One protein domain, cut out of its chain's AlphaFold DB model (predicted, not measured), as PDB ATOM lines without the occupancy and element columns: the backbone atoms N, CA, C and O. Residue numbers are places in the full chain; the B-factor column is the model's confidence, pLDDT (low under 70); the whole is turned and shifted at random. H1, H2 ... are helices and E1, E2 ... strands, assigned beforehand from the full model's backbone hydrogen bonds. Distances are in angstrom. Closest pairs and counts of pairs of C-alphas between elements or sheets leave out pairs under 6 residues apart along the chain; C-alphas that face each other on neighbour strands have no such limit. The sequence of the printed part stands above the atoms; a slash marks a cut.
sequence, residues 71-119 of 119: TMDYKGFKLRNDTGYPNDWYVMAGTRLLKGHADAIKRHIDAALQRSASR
ATOM      1  N   THR A  71      30.803  27.046  34.930       90.38
ATOM      2  CA  THR A  71      31.324  25.684  35.050       90.38
ATOM      3  C   THR A  71      32.806  25.759  35.370       90.38
ATOM      4  O   THR A  71      33.527  26.565  34.789       90.38
ATOM      5  N   MET A  72      33.257  24.924  36.299       91.44
ATOM      6  CA  MET A  72      34.656  24.831  36.697       91.44
ATOM      7  C   MET A  72      35.025  23.369  36.918       91.44
ATOM      8  O   MET A  72      34.324  22.644  37.621       91.44
ATOM      9  N   ASP A  73      36.147  22.947  36.350       92.44
ATOM     10  CA  ASP A  73      36.707  21.622  36.590       92.44
ATOM     11  C   ASP A  73      37.675  21.666  37.784       92.44
ATOM     12  O   ASP A  73      38.525  22.550  37.892       92.44
ATOM     13  N   TYR A  74      37.534  20.719  38.712       93.50
ATOM     14  CA  TYR A  74      38.362  20.608  39.910       93.50
ATOM     15  C   TYR A  74      38.695  19.147  40.205       93.50
ATOM     16  O   TYR A  74      37.819  18.374  40.582       93.50
ATOM     17  N   LYS A  75      39.969  18.759  40.041       89.75
ATOM     18  CA  LYS A  75      40.472  17.397  40.326       89.75
ATOM     19  C   LYS A  75      39.622  16.279  39.692       89.75
ATOM     20  O   LYS A  75      39.355  15.260  40.317       89.75
ATOM     21  N   GLY A  76      39.166  16.499  38.457       88.19
ATOM     22  CA  GLY A  76      38.314  15.559  37.714       88.19
ATOM     23  C   GLY A  76      36.809  15.691  37.979       88.19
ATOM     24  O   GLY A  76      36.020  15.032  37.309       88.19
ATOM     25  N   PHE A  77      36.389  16.565  38.896       90.88
ATOM     26  CA  PHE A  77      34.984  16.862  39.155       90.88
ATOM     27  C   PHE A  77      34.537  18.135  38.437       90.88
ATOM     28  O   PHE A  77      35.209  19.162  38.504       90.88
ATOM     29  N   LYS A  78      33.361  18.094  37.804       93.25
ATOM     30  CA  LYS A  78      32.776  19.250  37.117       93.25
ATOM     31  C   LYS A  78      31.781  19.965  38.032       93.25
ATOM     32  O   LYS A  78      30.654  19.503  38.207       93.25
ATOM     33  N   LEU A  79      32.209  21.081  38.617       94.19
ATOM     34  CA  LEU A  79      31.369  21.954  39.429       94.19
ATOM     35  C   LEU A  79      30.569  22.878  38.509       94.19
ATOM     36  O   LEU A  79      31.109  23.430  37.548       94.19
ATOM     37  N   ARG A  80      29.288  23.063  38.816       94.25
ATOM     38  CA  ARG A  80      28.365  23.903  38.047       94.25
ATOM     39  C   ARG A  80      27.666  24.898  38.954       94.25
ATOM     40  O   ARG A  80      27.445  24.615  40.126       94.25
ATOM     41  N   ASN A  81      27.316  26.048  38.404       92.81
ATOM     42  CA  ASN A  81      26.528  27.070  39.064       92.81
ATOM     43  C   ASN A  81      25.623  27.723  38.027       92.81
ATOM     44  O   ASN A  81      26.059  28.557  37.238       92.81
ATOM     45  N   ASP A  82      24.360  27.317  38.037       86.12
ATOM     46  CA  ASP A  82      23.378  27.758  37.050       86.12
ATOM     47  C   ASP A  82      22.736  29.103  37.420       86.12
ATOM     48  O   ASP A  82      21.903  29.593  36.666       86.12
ATOM     49  N   THR A  83      23.077  29.693  38.577       81.81
ATOM     50  CA  THR A  83      22.464  30.931  39.092       81.81
ATOM     51  C   THR A  83      23.448  32.111  39.173       81.81
ATOM     52  O   THR A  83      23.037  33.268  39.300       81.81
ATOM     53  N   GLY A  84      24.753  31.837  39.113       77.50
ATOM     54  CA  GLY A  84      25.827  32.807  39.319       77.50
ATOM     55  C   GLY A  84      25.978  33.283  40.772       77.50
ATOM     56  O   GLY A  84      26.824  34.135  41.040       77.50
ATOM     57  N   TYR A  85      25.184  32.775  41.726       82.75
ATOM     58  CA  TYR A  85      25.323  33.139  43.141       82.75
ATOM     59  C   TYR A  85      26.438  32.329  43.818       82.75
ATOM     60  O   TYR A  85      26.537  31.126  43.577       82.75
ATOM     61  N   PRO A  86      27.232  32.915  44.735       82.38
ATOM     62  CA  PRO A  86      28.355  32.218  45.376       82.38
ATOM     63  C   PRO A  86      28.011  30.891  46.078       82.38
ATOM     64  O   PRO A  86      28.883  30.033  46.207       82.38
ATOM     65  N   ASN A  87      26.755  30.692  46.489       87.81
ATOM     66  CA  ASN A  87      26.325  29.563  47.329       87.81
ATOM     67  C   ASN A  87      25.584  28.469  46.549       87.81
ATOM     68  O   ASN A  87      25.116  27.497  47.142       87.81
ATOM     69  N   ASP A  88      25.454  28.637  45.236       90.31
ATOM     70  CA  ASP A  88      24.688  27.752  44.357       90.31
ATOM     71  C   ASP A  88      25.575  26.841  43.504       90.31
ATOM     72  O   ASP A  88      25.109  26.239  42.536       90.31
ATOM     73  N   TRP A  89      26.850  26.693  43.870       94.69
ATOM     74  CA  TRP A  89      27.689  25.693  43.230       94.69
ATOM     75  C   TRP A  89      27.213  24.296  43.602       94.69
ATOM     76  O   TRP A  89      26.828  24.042  44.744       94.69
ATOM     77  N   TYR A  90      27.275  23.377  42.647       94.62
ATOM     78  CA  TYR A  90      26.984  21.975  42.874       94.62
ATOM     79  C   TYR A  90      27.895  21.052  42.073       94.62
ATOM     80  O   TYR A  90      28.470  21.432  41.052       94.62
ATOM     81  N   VAL A  91      28.017  19.817  42.550       94.62
ATOM     82  CA  VAL A  91      28.762  18.744  41.895       94.62
ATOM     83  C   VAL A  91      28.103  17.398  42.172       94.62
ATOM     84  O   VAL A  91      27.568  17.165  43.258       94.62
ATOM     85  N   MET A  92      28.164  16.500  41.190       91.56
ATOM     86  CA  MET A  92      27.776  15.101  41.360       91.56
ATOM     87  C   MET A  92      28.992  14.290  41.816       91.56
ATOM     88  O   MET A  92      29.973  14.179  41.085       91.56
ATOM     89  N   ALA A  93      28.923  13.722  43.018       83.88
ATOM     90  CA  ALA A  93      29.905  12.779  43.545       83.88
ATOM     91  C   ALA A  93      29.254  11.390  43.640       83.88
ATOM     92  O   ALA A  93      28.619  11.041  44.640       83.88
ATOM     93  N   GLY A  94      29.353  10.610  42.559       81.81
ATOM     94  CA  GLY A  94      28.623   9.348  42.418       81.81
ATOM     95  C   GLY A  94      27.111   9.586  42.356       81.81
ATOM     96  O   GLY A  94      26.634  10.318  41.492       81.81
ATOM     97  N   THR A  95      26.357   8.999  43.288       85.94
ATOM     98  CA  THR A  95      24.894   9.162  43.398       85.94
ATOM     99  C   THR A  95      24.466  10.361  44.249       85.94
ATOM    100  O   THR A  95      23.271  10.612  44.395       85.94
ATOM    101  N   ARG A  96      25.414  11.105  44.837       88.19
ATOM    102  CA  ARG A  96      25.122  12.203  45.767       88.19
ATOM    103  C   ARG A  96      25.401  13.555  45.122       88.19
ATOM    104  O   ARG A  96      26.470  13.776  44.553       88.19
ATOM    105  N   LEU A  97      24.450  14.471  45.279       91.31
ATOM    106  CA  LEU A  97      24.605  15.879  44.932       91.31
ATOM    107  C   LEU A  97      25.180  16.630  46.136       91.31
ATOM    108  O   LEU A  97      24.588  16.635  47.215       91.31
ATOM    109  N   LEU A  98      26.321  17.282  45.944       92.12
ATOM    110  CA  LEU A  98      26.894  18.218  46.909       92.12
ATOM    111  C   LEU A  98      26.629  19.631  46.405       92.12
ATOM    112  O   LEU A  98      26.994  19.943  45.274       92.12
ATOM    113  N   LYS A  99      26.005  20.471  47.235       93.00
ATOM    114  CA  LYS A  99      25.669  21.863  46.913       93.00
ATOM    115  C   LYS A  99      26.189  22.808  47.996       93.00
ATOM    116  O   LYS A  99      26.144  22.465  49.176       93.00
ATOM    117  N   GLY A 100      26.659  23.993  47.609       91.75
ATOM    118  CA  GLY A 100      27.078  25.045  48.533       91.75
ATOM    119  C   GLY A 100      28.072  26.029  47.919       91.75
ATOM    120  O   GLY A 100      28.068  26.281  46.717       91.75
ATOM    121  N   HIS A 101      28.946  26.588  48.756       92.94
ATOM    122  CA  HIS A 101      30.062  27.409  48.280       92.94
ATOM    123  C   HIS A 101      31.092  26.539  47.552       92.94
ATOM    124  O   HIS A 101      31.401  25.432  48.001       92.94
ATOM    125  N   ALA A 102      31.694  27.073  46.484       92.19
ATOM    126  CA  ALA A 102      32.720  26.364  45.717       92.19
ATOM    127  C   ALA A 102      33.873  25.853  46.600       92.19
ATOM    128  O   ALA A 102      34.290  24.705  46.462       92.19
ATOM    129  N   ASP A 103      34.354  26.663  47.547       93.12
ATOM    130  CA  ASP A 103      35.478  26.286  48.414       93.12
ATOM    131  C   ASP A 103      35.122  25.168  49.397       93.12
ATOM    132  O   ASP A 103      35.943  24.293  49.670       93.12
ATOM    133  N   ALA A 104      33.880  25.147  49.889       93.44
ATOM    134  CA  ALA A 104      33.397  24.068  50.742       93.44
ATOM    135  C   ALA A 104      33.320  22.745  49.965       93.44
ATOM    136  O   ALA A 104      33.752  21.707  50.467       93.44
ATOM    137  N   ILE A 105      32.844  22.794  48.716       93.44
ATOM    138  CA  ILE A 105      32.797  21.626  47.828       93.44
ATOM    139  C   ILE A 105      34.213  21.113  47.532       93.44
ATOM    140  O   ILE A 105      34.461  19.915  47.659       93.44
ATOM    141  N   LYS A 106      35.163  22.002  47.206       93.75
ATOM    142  CA  LYS A 106      36.572  21.639  46.963       93.75
ATOM    143  C   LYS A 106      37.204  20.946  48.171       93.75
ATOM    144  O   LYS A 106      37.776  19.871  48.022       93.75
ATOM    145  N   ARG A 107      37.027  21.500  49.377       94.19
ATOM    146  CA  ARG A 107      37.521  20.890  50.626       94.19
ATOM    147  C   ARG A 107      36.925  19.503  50.873       94.19
ATOM    148  O   ARG A 107      37.627  18.612  51.341       94.19
ATOM    149  N   HIS A 108      35.646  19.312  50.552       91.62
ATOM    150  CA  HIS A 108      34.997  18.009  50.684       91.62
ATOM    151  C   HIS A 108      35.579  16.976  49.709       91.62
ATOM    152  O   HIS A 108      35.849  15.843  50.105       91.62
ATOM    153  N   ILE A 109      35.816  17.379  48.456       91.25
ATOM    154  CA  ILE A 109      36.484  16.546  47.447       91.25
ATOM    155  C   ILE A 109      37.893  16.167  47.920       91.25
ATOM    156  O   ILE A 109      38.259  14.995  47.869       91.25
ATOM    157  N   ASP A 110      38.659  17.126  48.437       92.81
ATOM    158  CA  ASP A 110      40.022  16.895  48.917       92.81
ATOM    159  C   ASP A 110      40.080  15.873  50.050       92.81
ATOM    160  O   ASP A 110      40.872  14.930  49.993       92.81
ATOM    161  N   ALA A 111      39.206  16.014  51.047       90.88
ATOM    162  CA  ALA A 111      39.115  15.071  52.156       90.88
ATOM    163  C   ALA A 111      38.708  13.662  51.685       90.88
ATOM    164  O   ALA A 111      39.228  12.661  52.184       90.88
ATOM    165  N   ALA A 112      37.797  13.569  50.709       87.44
ATOM    166  CA  ALA A 112      37.380  12.292  50.136       87.44
ATOM    167  C   ALA A 112      38.528  11.600  49.382       87.44
ATOM    168  O   ALA A 112      38.757  10.409  49.597       87.44
ATOM    169  N   LEU A 113      39.276  12.349  48.564       87.75
ATOM    170  CA  LEU A 113      40.425  11.837  47.812       87.75
ATOM    171  C   LEU A 113      41.562  11.377  48.735       87.75
ATOM    172  O   LEU A 113      42.128  10.304  48.521       87.75
ATOM    173  N   GLN A 114      41.861  12.143  49.789       89.81
ATOM    174  CA  GLN A 114      42.840  11.744  50.805       89.81
ATOM    175  C   GLN A 114      42.434  10.432  51.482       89.81
ATOM    176  O   GLN A 114      43.235   9.506  51.563       89.81
ATOM    177  N   ARG A 115      41.166  10.311  51.898       84.88
ATOM    178  CA  ARG A 115      40.655   9.097  52.546       84.88
ATOM    179  C   ARG A 115      40.702   7.871  51.632       84.88
ATOM    180  O   ARG A 115      40.922   6.769  52.131       84.88
ATOM    181  N   SER A 116      40.473   8.036  50.329       78.56
ATOM    182  CA  SER A 116      40.596   6.933  49.368       78.56
ATOM    183  C   SER A 116      42.042   6.535  49.086       78.56
ATOM    184  O   SER A 116      42.283   5.364  48.842       78.56
ATOM    185  N   ALA A 117      42.992   7.473  49.137       75.75
ATOM    186  CA  ALA A 117      44.406   7.200  48.867       75.75
ATOM    187  C   ALA A 117      45.139   6.520  50.041       75.75
ATOM    188  O   ALA A 117      46.224   5.985  49.855       75.75
ATOM    189  N   SER A 118      44.576   6.565  51.254       69.44
ATOM    190  CA  SER A 118      45.127   5.905  52.449       69.44
ATOM    191  C   SER A 118      44.613   4.473  52.671       69.44
ATOM    192  O   SER A 118      44.833   3.916  53.745       69.44
ATOM    193  N   ARG A 119      43.880   3.906  51.708       55.12
ATOM    194  CA  ARG A 119      43.418   2.511  51.695       55.12
ATOM    195  C   ARG A 119      44.164   1.731  50.630       55.12
ATOM    196  O   ARG A 119      44.403   0.536  50.891       55.12
TER     197      ARG A 119
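AT A GLANCE: This is residues 71 to 119 of the 119 residues of an uncharacterized protein of Photobacterium aphoticum (UniProt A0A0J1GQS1). Two antiparallel hairpins, E1 with E2 and E3 with E4, stand side by side with E2 next to E3, making a small bowed wall of four strands; one helix, H1, packs over one face of it with residues 102 to 112, and the other face is bare. The far end of the helix sticks out with the tail, residues 114 to 119. The printed part has 49 residues, in the order E1, E2, E3, E4, H1, with two antiparallel sheets of two strands, E1 - E2 and E3 - E4; the class is mixed, helices and strands. The whole is compact, with a radius of gyration of the C-alphas of 11.0 A, and it is only just elongated, spanning 37 by 19 by 16 A.

IN THESE COORDINATES: Find C-alpha 89 at (27.689, 25.693, 43.230); from there E3, residues 89 to 93, runs 13.1 A. E4, residues 96 to 100, comes back over 13.3 A. Go back to C-alpha 71 at (31.324, 25.684, 35.050), where E1, residues 71 to 74, begins and runs 9.9 A. E2, residues 77 to 81, follows and runs 13.3 A. H1, residues 102 to 117, runs 22.7 A and ends at C-alpha 117, (44.406, 7.200, 48.867).

HOW THE PARTS SIT: Begin at the hairpin of E3 and E4, antiparallel at 159 degrees, where N 91 and O 98 are 2.9 A apart, within hydrogen-bond range. Next look from E3 to E2: their closest C-alphas, those of Trp 89 and Asn 81, are 4.5 A apart, and 14 pairs of their C-alphas are within 8 A. E2 forms a hairpin with E1, antiparallel at 151 degrees, and N 74 and O 77 are 2.8 A apart, within hydrogen-bond range. E1 and E3 are near each other, with 6 pairs of C-alphas within 10 A, while E1 and E4 are apart. Now look to H1: its closest C-alphas to E3, those of Ala 102 and Trp 89, are 5.7 A apart. To E4 the closest are Ile 105 and Leu 98, whose C-alphas are 6.9 A apart. To E1 they are Lys 106 and Tyr 74, whose C-alphas are 7.3 A apart. In H1 every O i to N i+4 pair is within hydrogen-bond range.

THE WHOLE: The two C-alphas farthest apart are those of Thr 83 and Arg 119, at 37.5 A. The printed part has no cut, and it ends at Arg 119, the chain's last residue. The links E1 to E2, E3 to E4 and E4 to H1 are tight; the link E2 to E3, with 7 residues, is short. Residues 114 to 119, of which 114 to 117 belong to H1, stand free. The mean pLDDT of the printed part is 88.4, and in the B-factor column you will find residues 118 to 119 under 70.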